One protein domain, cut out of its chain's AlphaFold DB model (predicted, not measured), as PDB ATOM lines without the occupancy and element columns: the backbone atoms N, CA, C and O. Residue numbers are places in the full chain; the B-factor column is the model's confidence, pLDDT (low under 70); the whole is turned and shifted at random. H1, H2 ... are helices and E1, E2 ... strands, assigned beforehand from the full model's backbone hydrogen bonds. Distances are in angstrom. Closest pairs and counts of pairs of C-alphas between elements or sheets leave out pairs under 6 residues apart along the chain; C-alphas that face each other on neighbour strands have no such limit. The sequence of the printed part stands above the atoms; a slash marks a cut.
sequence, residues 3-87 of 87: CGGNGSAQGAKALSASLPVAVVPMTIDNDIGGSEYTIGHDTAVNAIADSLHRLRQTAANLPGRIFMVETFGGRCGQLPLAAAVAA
ATOM      1  N   CYS A   3     -18.872  11.865 -24.946       95.38
ATOM      2  CA  CYS A   3     -18.737  12.057 -26.384       95.38
ATOM      3  C   CYS A   3     -18.970  10.716 -27.081       95.38
ATOM      4  O   CYS A   3     -18.287   9.742 -26.765       95.38
ATOM      5  N   GLY A   4     -19.940  10.640 -27.990       95.00
ATOM      6  CA  GLY A   4     -20.267   9.378 -28.652       95.00
ATOM      7  C   GLY A   4     -21.611   9.377 -29.366       95.00
ATOM      8  O   GLY A   4     -22.263  10.413 -29.499       95.00
ATOM      9  N   GLY A   5     -21.997   8.191 -29.833       93.50
ATOM     10  CA  GLY A   5     -23.234   7.966 -30.571       93.50
ATOM     11  C   GLY A   5     -24.422   7.621 -29.667       93.50
ATOM     12  O   GLY A   5     -24.419   7.884 -28.463       93.50
ATOM     13  N   ASN A   6     -25.426   6.958 -30.243       91.75
ATOM     14  CA  ASN A   6     -26.689   6.640 -29.573       91.75
ATOM     15  C   ASN A   6     -26.519   5.833 -28.271       91.75
ATOM     16  O   ASN A   6     -27.146   6.152 -27.259       91.75
ATOM     17  N   GLY A   7     -25.621   4.841 -28.252       92.38
ATOM     18  CA  GLY A   7     -25.330   4.068 -27.037       92.38
ATOM     19  C   GLY A   7     -24.737   4.927 -25.911       92.38
ATOM     20  O   GLY A   7     -25.169   4.845 -24.760       92.38
ATOM     21  N   SER A   8     -23.798   5.817 -26.246       94.44
ATOM     22  CA  SER A   8     -23.198   6.753 -25.288       94.44
ATOM     23  C   SER A   8     -24.214   7.777 -24.780       94.44
ATOM     24  O   SER A   8     -24.233   8.077 -23.587       94.44
ATOM     25  N   ALA A   9     -25.096   8.275 -25.652       92.88
ATOM     26  CA  ALA A   9     -26.173   9.191 -25.279       92.88
ATOM     27  C   ALA A   9     -27.177   8.537 -24.312       92.88
ATOM     28  O   ALA A   9     -27.609   9.167 -23.343       92.88
ATOM     29  N   GLN A  10     -27.501   7.254 -24.508       92.81
ATOM     30  CA  GLN A  10     -28.358   6.508 -23.585       92.81
ATOM     31  C   GLN A  10     -27.708   6.347 -22.203       92.81
ATOM     32  O   GLN A  10     -28.365   6.574 -21.185       92.81
ATOM     33  N   GLY A  11     -26.411   6.026 -22.155       93.88
ATOM     34  CA  GLY A  11     -25.653   5.984 -20.902       93.88
ATOM     35  C   GLY A  11     -25.592   7.348 -20.204       93.88
ATOM     36  O   GLY A  11     -25.803   7.443 -18.995       93.88
ATOM     37  N   ALA A  12     -25.388   8.424 -20.967       94.56
ATOM     38  CA  ALA A  12     -25.383   9.793 -20.458       94.56
ATOM     39  C   ALA A  12     -26.729  10.195 -19.831       94.56
ATOM     40  O   ALA A  12     -26.745  10.843 -18.786       94.56
ATOM     41  N   LYS A  13     -27.851   9.758 -20.419       93.56
ATOM     42  CA  LYS A  13     -29.200   9.976 -19.873       93.56
ATOM     43  C   LYS A  13     -29.421   9.267 -18.534       93.56
ATOM     44  O   LYS A  13     -30.121   9.791 -17.673       93.56
ATOM     45  N   ALA A  14     -28.831   8.090 -18.334       94.38
ATOM     46  CA  ALA A  14     -28.888   7.422 -17.034       94.38
ATOM     47  C   ALA A  14     -28.080   8.192 -15.972       94.38
ATOM     48  O   ALA A  14     -28.552   8.397 -14.856       94.38
ATOM     49  N   LEU A  15     -26.892   8.686 -16.338       94.81
ATOM     50  CA  LEU A  15     -26.027   9.480 -15.456       94.81
ATOM     51  C   LEU A  15     -26.626  10.849 -15.095       94.81
ATOM     52  O   LEU A  15     -26.379  11.350 -13.995       94.81
ATOM     53  N   SER A  16     -27.439  11.439 -15.979       95.12
ATOM     54  CA  SER A  16     -28.042  12.758 -15.745       95.12
ATOM     55  C   SER A  16     -29.047  12.802 -14.591       95.12
ATOM     56  O   SER A  16     -29.446  13.886 -14.180       95.12
ATOM     57  N   ALA A  17     -29.455  11.647 -14.051       95.19
ATOM     58  CA  ALA A  17     -30.316  11.582 -12.872       95.19
ATOM     59  C   ALA A  17     -29.622  12.085 -11.592       95.19
ATOM     60  O   ALA A  17     -30.297  12.559 -10.681       95.19
ATOM     61  N   SER A  18     -28.289  11.997 -11.532       96.06
ATOM     62  CA  SER A  18     -27.518  12.299 -10.317       96.06
ATOM     63  C   SER A  18     -26.395  13.312 -10.537       96.06
ATOM     64  O   SER A  18     -25.831  13.812  -9.566       96.06
ATOM     65  N   LEU A  19     -26.035  13.605 -11.789       96.12
ATOM     66  CA  LEU A  19     -24.926  14.491 -12.144       96.12
ATOM     67  C   LEU A  19     -25.313  15.390 -13.327       96.12
ATOM     68  O   LEU A  19     -26.033  14.947 -14.218       96.12
ATOM     69  N   PRO A  20     -24.800  16.628 -13.412       95.44
ATOM     70  CA  PRO A  20     -24.909  17.414 -14.634       95.44
ATOM     71  C   PRO A  20     -24.069  16.763 -15.745       95.44
ATOM     72  O   PRO A  20     -22.855  16.593 -15.617       95.44
ATOM     73  N   VAL A  21     -24.714  16.397 -16.856       95.69
ATOM     74  CA  VAL A  21     -24.073  15.718 -17.990       95.69
ATOM     75  C   VAL A  21     -24.316  16.499 -19.277       95.69
ATOM     76  O   VAL A  21     -25.451  16.785 -19.634       95.69
ATOM     77  N   ALA A  22     -23.233  16.798 -19.997       94.38
ATOM     78  CA  ALA A  22     -23.267  17.297 -21.371       94.38
ATOM     79  C   ALA A  22     -22.872  16.179 -22.344       94.38
ATOM     80  O   ALA A  22     -21.930  15.427 -22.051       94.38
ATOM     81  N   VAL A  23     -23.566  16.090 -23.482       94.31
ATOM     82  CA  VAL A  23     -23.321  15.104 -24.545       94.31
ATOM     83  C   VAL A  23     -22.791  15.807 -25.791       94.31
ATOM     84  O   VAL A  23     -23.385  16.780 -26.248       94.31
ATOM     85  N   VAL A  24     -21.690  15.302 -26.344       96.06
ATOM     86  CA  VAL A  24     -21.142  15.719 -27.639       96.06
ATOM     87  C   VAL A  24     -21.412  14.598 -28.648       96.06
ATOM     88  O   VAL A  24     -20.905  13.486 -28.461       96.06
ATOM     89  N   PRO A  25     -22.209  14.846 -29.699       96.00
ATOM     90  CA  PRO A  25     -22.582  13.809 -30.648       96.00
ATOM     91  C   PRO A  25     -21.385  13.430 -31.532       96.00
ATOM     92  O   PRO A  25     -20.876  14.243 -32.304       96.00
ATOM     93  N   MET A  26     -20.929  12.181 -31.418       96.00
ATOM     94  CA  MET A  26     -19.826  11.632 -32.215       96.00
ATOM     95  C   MET A  26     -20.224  10.283 -32.808       96.00
ATOM     96  O   MET A  26     -20.291   9.273 -32.106       96.00
ATOM     97  N   THR A  27     -20.507  10.282 -34.102       95.06
ATOM     98  CA  THR A  27     -20.850   9.105 -34.905       95.06
ATOM     99  C   THR A  27     -20.685   9.469 -36.380       95.06
ATOM    100  O   THR A  27     -20.789  10.640 -36.745       95.06
ATOM    101  N   ILE A  28     -20.425   8.481 -37.232       96.19
ATOM    102  CA  ILE A  28     -20.377   8.678 -38.688       96.19
ATOM    103  C   ILE A  28     -21.776   8.663 -39.318       96.19
ATOM    104  O   ILE A  28     -21.963   9.205 -40.404       96.19
ATOM    105  N   ASP A  29     -22.763   8.085 -38.632       94.19
ATOM    106  CA  ASP A  29     -24.105   7.858 -39.179       94.19
ATOM    107  C   ASP A  29     -24.966   9.136 -39.217       94.19
ATOM    108  O   ASP A  29     -25.979   9.169 -39.911       94.19
ATOM    109  N   ASN A  30     -24.562  10.184 -38.486       93.25
ATOM    110  CA  ASN A  30     -25.296  11.443 -38.307       93.25
ATOM    111  C   ASN A  30     -26.756  11.267 -37.847       93.25
ATOM    112  O   ASN A  30     -27.676  11.932 -38.312       93.25
ATOM    113  N   ASP A  31     -26.970  10.342 -36.912       92.50
ATOM    114  CA  ASP A  31     -28.291   9.877 -36.476       92.50
ATOM    115  C   ASP A  31     -28.643  10.275 -35.028       92.50
ATOM    116  O   ASP A  31     -29.490   9.644 -34.387       92.50
ATOM    117  N   ILE A  32     -28.002  11.320 -34.490       92.00
ATOM    118  CA  ILE A  32     -28.237  11.786 -33.116       92.00
ATOM    119  C   ILE A  32     -29.300  12.881 -33.086       92.00
ATOM    120  O   ILE A  32     -29.073  14.012 -33.507       92.00
ATOM    121  N   GLY A  33     -30.458  12.563 -32.504       88.25
ATOM    122  CA  GLY A  33     -31.535  13.532 -32.303       88.25
ATOM    123  C   GLY A  33     -31.084  14.754 -31.491       88.25
ATOM    124  O   GLY A  33     -30.427  14.619 -30.459       88.25
ATOM    125  N   GLY A  34     -31.457  15.950 -31.952       88.19
ATOM    126  CA  GLY A  34     -31.042  17.224 -31.351       88.19
ATOM    127  C   GLY A  34     -29.730  17.784 -31.907       88.19
ATOM    128  O   GLY A  34     -29.316  18.866 -31.497       88.19
ATOM    129  N   SER A  35     -29.097  17.087 -32.853       91.50
ATOM    130  CA  SER A  35     -27.956  17.587 -33.608       91.50
ATOM    131  C   SER A  35     -28.180  17.369 -35.100       91.50
ATOM    132  O   SER A  35     -28.534  16.274 -35.522       91.50
ATOM    133  N   GLU A  36     -27.977  18.412 -35.900       91.44
ATOM    134  CA  GLU A  36     -27.988  18.290 -37.365       91.44
ATOM    135  C   GLU A  36     -26.680  17.689 -37.899       91.44
ATOM    136  O   GLU A  36     -26.632  17.235 -39.043       91.44
ATOM    137  N   TYR A  37     -25.621  17.703 -37.077       93.81
ATOM    138  CA  TYR A  37     -24.286  17.295 -37.484       93.81
ATOM    139  C   TYR A  37     -23.485  16.625 -36.370       93.81
ATOM    140  O   TYR A  37     -23.264  17.203 -35.304       93.81
ATOM    141  N   THR A  38     -22.951  15.441 -36.650       95.75
ATOM    142  CA  THR A  38     -22.135  14.680 -35.708       95.75
ATOM    143  C   THR A  38     -20.664  14.670 -36.090       95.75
ATOM    144  O   THR A  38     -20.272  14.629 -37.259       95.75
ATOM    145  N   ILE A  39     -19.809  14.674 -35.069       97.12
ATOM    146  CA  ILE A  39     -18.363  14.597 -35.272       97.12
ATOM    147  C   ILE A  39     -18.026  13.245 -35.906       97.12
ATOM    148  O   ILE A  39     -18.433  12.197 -35.402       97.12
ATOM    149  N   GLY A  40     -17.256  13.294 -36.994       96.12
ATOM    150  CA  GLY A  40     -16.841  12.132 -37.778       96.12
ATOM    151  C   GLY A  40     -17.636  11.928 -39.068       96.12
ATOM    152  O   GLY A  40     -17.127  11.256 -39.963       96.12
ATOM    153  N   HIS A  41     -18.819  12.540 -39.213       96.44
ATOM    154  CA  HIS A  41     -19.622  12.407 -40.432       96.44
ATOM    155  C   HIS A  41     -18.883  12.935 -41.672       96.44
ATOM    156  O   HIS A  41     -18.723  12.196 -42.639       96.44
ATOM    157  N   ASP A  42     -18.330  14.154 -41.605       96.81
ATOM    158  CA  ASP A  42     -17.578  14.770 -42.717       96.81
ATOM    159  C   ASP A  42     -16.428  13.884 -43.203       96.81
ATOM    160  O   ASP A  42     -16.240  13.623 -44.390       96.81
ATOM    161  N   THR A  43     -15.651  13.385 -42.242       97.69
ATOM    162  CA  THR A  43     -14.487  12.550 -42.514       97.69
ATOM    163  C   THR A  43     -14.900  11.254 -43.206       97.69
ATOM    164  O   THR A  43     -14.229  10.821 -44.141       97.69
ATOM    165  N   ALA A  44     -16.015  10.649 -42.790       97.31
ATOM    166  CA  ALA A  44     -16.542   9.443 -43.416       97.31
ATOM    167  C   ALA A  44     -17.090   9.711 -44.830       97.31
ATOM    168  O   ALA A  44     -16.810   8.929 -45.739       97.31
ATOM    169  N   VAL A  45     -17.804  10.825 -45.041       97.44
ATOM    170  CA  VAL A  45     -18.288  11.251 -46.368       97.44
ATOM    171  C   VAL A  45     -17.122  11.411 -47.339       97.44
ATOM    172  O   VAL A  45     -17.133  10.808 -48.413       97.44
ATOM    173  N   ASN A  46     -16.087  12.155 -46.944       97.25
ATOM    174  CA  ASN A  46     -14.913  12.385 -47.784       97.25
ATOM    175  C   ASN A  46     -14.152  11.086 -48.086       97.25
ATOM    176  O   ASN A  46     -13.745  10.862 -49.222       97.25
ATOM    177  N   ALA A  47     -14.028  10.174 -47.116       97.38
ATOM    178  CA  ALA A  47     -13.395   8.875 -47.346       97.38
ATOM    179  C   ALA A  47     -14.148   8.016 -48.385       97.38
ATOM    180  O   ALA A  47     -13.525   7.342 -49.215       97.38
ATOM    181  N   ILE A  48     -15.486   8.041 -48.366       97.19
ATOM    182  CA  ILE A  48     -16.311   7.336 -49.356       97.19
ATOM    183  C   ILE A  48     -16.186   8.012 -50.727       97.19
ATOM    184  O   ILE A  48     -15.960   7.316 -51.718       97.19
ATOM    185  N   ALA A  49     -16.278   9.343 -50.795       97.00
ATOM    186  CA  ALA A  49     -16.155  10.094 -52.044       97.00
ATOM    187  C   ALA A  49     -14.799   9.854 -52.731       97.00
ATOM    188  O   ALA A  49     -14.755   9.521 -53.917       97.00
ATOM    189  N   ASP A  50     -13.701   9.882 -51.974       97.25
ATOM    190  CA  ASP A  50     -12.362   9.552 -52.475       97.25
ATOM    191  C   ASP A  50     -12.281   8.121 -53.022       97.25
ATOM    192  O   ASP A  50     -11.652   7.862 -54.053       97.25
ATOM    193  N   SER A  51     -12.925   7.168 -52.347       96.38
ATOM    194  CA  SER A  51     -12.967   5.772 -52.792       96.38
ATOM    195  C   SER A  51     -13.735   5.628 -54.109       96.38
ATOM    196  O   SER A  51     -13.274   4.948 -55.029       96.38
ATOM    197  N   LEU A  52     -14.869   6.323 -54.244       95.50
ATOM    198  CA  LEU A  52     -15.648   6.379 -55.481       95.50
ATOM    199  C   LEU A  52     -14.859   7.041 -56.617       95.50
ATOM    200  O   LEU A  52     -14.864   6.530 -57.741       95.50
ATOM    201  N   HIS A  53     -14.126   8.117 -56.331       95.12
ATOM    202  CA  HIS A  53     -13.260   8.774 -57.304       95.12
ATOM    203  C   HIS A  53     -12.189   7.816 -57.837       95.12
ATOM    204  O   HIS A  53     -12.017   7.688 -59.052       95.12
ATOM    205  N   ARG A  54     -11.526   7.062 -56.951       94.75
ATOM    206  CA  ARG A  54     -10.537   6.042 -57.340       94.75
ATOM    207  C   ARG A  54     -11.151   4.959 -58.226       94.75
ATOM    208  O   ARG A  54     -10.553   4.596 -59.237       94.75
ATOM    209  N   LEU A  55     -12.355   4.476 -57.909       93.88
ATOM    210  CA  LEU A  55     -13.059   3.504 -58.756       93.88
ATOM    211  C   LEU A  55     -13.336   4.073 -60.153       93.88
ATOM    212  O   LEU A  55     -12.995   3.435 -61.153       93.88
ATOM    213  N   ARG A  56     -13.875   5.297 -60.236       91.75
ATOM    214  CA  ARG A  56     -14.134   5.988 -61.510       91.75
ATOM    215  C   ARG A  56     -12.859   6.164 -62.334       91.75
ATOM    216  O   ARG A  56     -12.883   5.897 -63.534       91.75
ATOM    217  N   GLN A  57     -11.742   6.528 -61.704       93.12
ATOM    218  CA  GLN A  57     -10.449   6.666 -62.380       93.12
ATOM    219  C   GLN A  57      -9.997   5.360 -63.048       93.12
ATOM    220  O   GLN A  57      -9.568   5.381 -64.199       93.12
ATOM    221  N   THR A  58     -10.149   4.211 -62.381       91.88
ATOM    222  CA  THR A  58      -9.791   2.912 -62.989       91.88
ATOM    223  C   THR A  58     -10.709   2.512 -64.146       91.88
ATOM    224  O   THR A  58     -10.303   1.768 -65.038       91.88
ATOM    225  N   ALA A  59     -11.947   3.008 -64.145       92.75
ATOM    226  CA  ALA A  59     -12.967   2.667 -65.127       92.75
ATOM    227  C   ALA A  59     -13.052   3.645 -66.306       92.75
ATOM    228  O   ALA A  59     -13.755   3.347 -67.269       92.75
ATOM    229  N   ALA A  60     -12.344   4.778 -66.260       88.44
ATOM    230  CA  ALA A  60     -12.502   5.888 -67.203       88.44
ATOM    231  C   ALA A  60     -12.390   5.483 -68.688       88.44
ATOM    232  O   ALA A  60     -13.064   6.062 -69.533       88.44
ATOM    233  N   ASN A  61     -11.596   4.451 -68.996       88.94
ATOM    234  CA  ASN A  61     -11.362   3.964 -70.362       88.94
ATOM    235  C   ASN A  61     -12.084   2.638 -70.684       88.94
ATOM    236  O   ASN A  61     -11.785   2.002 -71.692       88.94
ATOM    237  N   LEU A  62     -12.994   2.175 -69.819       91.00
ATOM    238  CA  LEU A  62     -13.662   0.874 -69.923       91.00
ATOM    239  C   LEU A  62     -15.192   1.060 -69.872       91.00
ATOM    240  O   LEU A  62     -15.775   1.011 -68.784       91.00
ATOM    241  N   PRO A  63     -15.860   1.275 -71.023       87.94
ATOM    242  CA  PRO A  63     -17.294   1.556 -71.062       87.94
ATOM    243  C   PRO A  63     -18.140   0.355 -70.608       87.94
ATOM    244  O   PRO A  63     -17.739  -0.799 -70.751       87.94
ATOM    245  N   GLY A  64     -19.334   0.636 -70.074       90.50
ATOM    246  CA  GLY A  64     -20.315  -0.388 -69.682       90.50
ATOM    247  C   GLY A  64     -20.100  -1.028 -68.304       90.50
ATOM    248  O   GLY A  64     -20.710  -2.054 -68.016       90.50
ATOM    249  N   ARG A  65     -19.249  -0.455 -67.442       89.81
ATOM    250  CA  ARG A  65     -19.029  -0.950 -66.071       89.81
ATOM    251  C   ARG A  65     -20.023  -0.353 -65.078       89.81
ATOM    252  O   ARG A  65     -20.268   0.848 -65.085       89.81
ATOM    253  N   ILE A  66     -20.522  -1.199 -64.180       92.38
ATOM    254  CA  ILE A  66     -21.356  -0.809 -63.040       92.38
ATOM    255  C   ILE A  66     -20.618  -1.221 -61.768       92.38
ATOM    256  O   ILE A  66     -20.165  -2.360 -61.656       92.38
ATOM    257  N   PHE A  67     -20.503  -0.293 -60.818       93.62
ATOM    258  CA  PHE A  67     -19.965  -0.554 -59.487       93.62
ATOM    259  C   PHE A  67     -21.101  -0.494 -58.473       93.62
ATOM    260  O   PHE A  67     -21.859   0.473 -58.449       93.62
ATOM    261  N   MET A  68     -21.200  -1.519 -57.632       94.69
ATOM    262  CA  MET A  68     -22.068  -1.521 -56.461       94.69
ATOM    263  C   MET A  68     -21.180  -1.354 -55.231       94.69
ATOM    264  O   MET A  68     -20.246  -2.131 -55.040       94.69
ATOM    265  N   VAL A  69     -21.438  -0.312 -54.442       94.00
ATOM    266  CA  VAL A  69     -20.632   0.045 -53.270       94.00
ATOM    267  C   VAL A  69     -21.538   0.057 -52.050       94.00
ATOM    268  O   VAL A  69     -22.529   0.784 -52.020       94.00
ATOM    269  N   GLU A  70     -21.200  -0.763 -51.062       95.44
ATOM    270  CA  GLU A  70     -21.846  -0.776 -49.753       95.44
ATOM    271  C   GLU A  70     -21.097   0.170 -48.807       95.44
ATOM    272  O   GLU A  70     -19.865   0.182 -48.774       95.44
ATOM    273  N   THR A  71     -21.835   0.975 -48.045       94.81
ATOM    274  CA  THR A  71     -21.281   1.907 -47.057       94.81
ATOM    275  C   THR A  71     -21.812   1.583 -45.666       94.81
ATOM    276  O   THR A  71     -22.868   0.974 -45.512       94.81
ATOM    277  N   PHE A  72     -21.121   2.076 -44.635       93.69
ATOM    278  CA  PHE A  72     -21.704   2.191 -43.296       93.69
ATOM    279  C   PHE A  72     -22.864   3.216 -43.287       93.69
ATOM    280  O   PHE A  72     -23.204   3.790 -44.327       93.69
ATOM    281  N   GLY A  73     -23.501   3.431 -42.134       87.88
ATOM    282  CA  GLY A  73     -24.715   4.251 -42.006       87.88
ATOM    283  C   GLY A  73     -25.852   3.542 -41.267       87.88
ATOM    284  O   GLY A  73     -26.818   4.173 -40.844       87.88
ATOM    285  N   GLY A  74     -25.770   2.216 -41.104       87.88
ATOM    286  CA  GLY A  74     -26.806   1.423 -40.443       87.88
ATOM    287  C   GLY A  74     -28.171   1.595 -41.118       87.88
ATOM    288  O   GLY A  74     -28.368   1.176 -42.253       87.88
ATOM    289  N   ARG A  75     -29.127   2.212 -40.410       88.62
ATOM    290  CA  ARG A  75     -30.468   2.543 -40.943       88.62
ATOM    291  C   ARG A  75     -30.603   4.007 -41.388       88.62
ATOM    292  O   ARG A  75     -31.701   4.432 -41.733       88.62
ATOM    293  N   CYS A  76     -29.517   4.775 -41.356       90.75
ATOM    294  CA  CYS A  76     -29.455   6.166 -41.779       90.75
ATOM    295  C   CYS A  76     -28.824   6.268 -43.176       90.75
ATOM    296  O   CYS A  76     -27.671   5.900 -43.388       90.75
ATOM    297  N   GLY A  77     -29.582   6.796 -44.138       92.62
ATOM    298  CA  GLY A  77     -29.120   6.972 -45.520       92.62
ATOM    299  C   GLY A  77     -28.303   8.244 -45.764       92.62
ATOM    300  O   GLY A  77     -27.912   8.488 -46.902       92.62
ATOM    301  N   GLN A  78     -28.058   9.071 -44.742       93.62
ATOM    302  CA  GLN A  78     -27.378  10.358 -44.927       93.62
ATOM    303  C   GLN A  78     -25.935  10.189 -45.402       93.62
ATOM    304  O   GLN A  78     -25.506  10.912 -46.294       93.62
ATOM    305  N   LEU A  79     -25.217   9.201 -44.861       93.50
ATOM    306  CA  LEU A  79     -23.827   8.939 -45.224       93.50
ATOM    307  C   LEU A  79     -23.657   8.554 -46.712       93.50
ATOM    308  O   LEU A  79     -22.917   9.255 -47.408       93.50
ATOM    309  N   PRO A  80     -24.347   7.523 -47.251       94.25
ATOM    310  CA  PRO A  80     -24.254   7.203 -48.676       94.25
ATOM    311  C   PRO A  80     -24.806   8.311 -49.576       94.25
ATOM    312  O   PRO A  80     -24.242   8.557 -50.641       94.25
ATOM    313  N   LEU A  81     -25.877   8.999 -49.164       94.94
ATOM    314  CA  LEU A  81     -26.461  10.084 -49.952       94.94
ATOM    315  C   LEU A  81     -25.487  11.259 -50.097       94.94
ATOM    316  O   LEU A  81     -25.241  11.713 -51.212       94.94
ATOM    317  N   ALA A  82     -24.913  11.728 -48.987       95.44
ATOM    318  CA  ALA A  82     -23.963  12.834 -48.990       95.44
ATOM    319  C   ALA A  82     -22.701  12.481 -49.788       95.44
ATOM    320  O   ALA A  82     -22.263  13.266 -50.628       95.44
ATOM    321  N   ALA A  83     -22.161  11.273 -49.597       95.12
ATOM    322  CA  ALA A  83     -20.997  10.817 -50.343       95.12
ATOM    323  C   ALA A  83     -21.267  10.702 -51.849       95.12
ATOM    324  O   ALA A  83     -20.421  11.094 -52.644       95.12
ATOM    325  N   ALA A  84     -22.441  10.216 -52.261       93.50
ATOM    326  CA  ALA A  84     -22.800  10.117 -53.674       93.50
ATOM    327  C   ALA A  84     -22.939  11.487 -54.357       93.50
ATOM    328  O   ALA A  84     -22.597  11.610 -55.530       93.50
ATOM    329  N   VAL A  85     -23.426  12.504 -53.635       95.12
ATOM    330  CA  VAL A  85     -23.510  13.887 -54.137       95.12
ATOM    331  C   VAL A  85     -22.125  14.539 -54.217       95.12
ATOM    332  O   VAL A  85     -21.884  15.335 -55.119       95.12
ATOM    333  N   ALA A  86     -21.220  14.200 -53.295       92.38
ATOM    334  CA  ALA A  86     -19.855  14.723 -53.270       92.38
ATOM    335  C   ALA A  86     -18.904  14.054 -54.287       92.38
ATOM    336  O   ALA A  86     -17.911  14.667 -54.675       92.38
ATOM    337  N   ALA A  87     -19.184  12.806 -54.684       83.44
ATOM    338  CA  ALA A  87     -18.298  11.946 -55.479       83.44
ATOM    339  C   ALA A  87     -18.258  12.235 -56.983       83.44
ATOM    340  O   ALA A  87     -19.321  12.339 -57.645       83.44
TER     341      ALA A  87
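Overview. This is residues 3 to 87 of the 87 residues of the protein "PFK domain-containing protein" of Virgibacillus sp. 7505 (UniProt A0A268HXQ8). You will see a long, thin rod made of two parts end to end: helix H1 with the short strand E1 running back beside it in one part, and the long helix H2 with the short helix H3 packed on its first half in the other. A loop of residues 26 to 40 joins the two parts, and residues 60 to 77 turn at the far end of H2 and fold back to reach H3. The printed part has 85 residues with three named helices and one named strand, in the order H1, E1, H2, H3; under half of the residues are in named elements, 41 of 85, and the class is mostly helix. The whole is loose, with a radius of gyration of the C-alphas of 17.3 A and spans of 63 by 18 by 15 A.

Along the chain. Begin at Cys 3 and go on to C-alpha 6 at (-26.689, 6.640, -29.573), where H1 starts; it holds residues 6 to 15 and is 14.4 A long from first to last C-alpha. Next comes E1, residues 23 to 25, 6.3 A long. Find C-alpha 41 at (-19.622, 12.407, -40.432); from there H2, residues 41 to 59, runs 27.4 A to C-alpha 59 at (-12.967, 2.667, -65.127). H3, residues 78 to 86, is 12.1 A long and ends at C-alpha 86 at (-19.855, 14.723, -53.270).

Arrangement. At H1 and E1, look at Ala 9 and Val 23, whose C-alphas are the closest of the two elements at 6.6 A. E1 pairs with no named strand, but residues 3 to 4 pair with residues 24 to 25 of E1, parallel. H1 touches no helix, and it is apart from H2 and from H3. E1 is apart from H2 and from H3. Now look at Val 45 and Ala 83: their C-alphas, 4.8 A apart, are the closest of H2 and H3, which touch. H2 touches H3 with residues 41 to 49 alone. The two helices run the same way at a steep tilt of 49 degrees. In H1, H2 and H3 every O i to N i+4 pair is within hydrogen-bond range.

Size, cuts and confidence. Compare Ser 18 with Asn 61, whose C-alphas are the two farthest apart in the domain, at 62.7 A. Residues 14 to 19, of which 14 and 15 belong to H1, stand free. The links from E1 to H2, 15 residues, and from H2 to H3, 18 residues, are long, and the link from H1 to E1, 7 residues, is short. The printed part has no cut and ends at Ala 87, the chain's last residue. The mean pLDDT of the printed part is 93.7, and no printed residue is under 70.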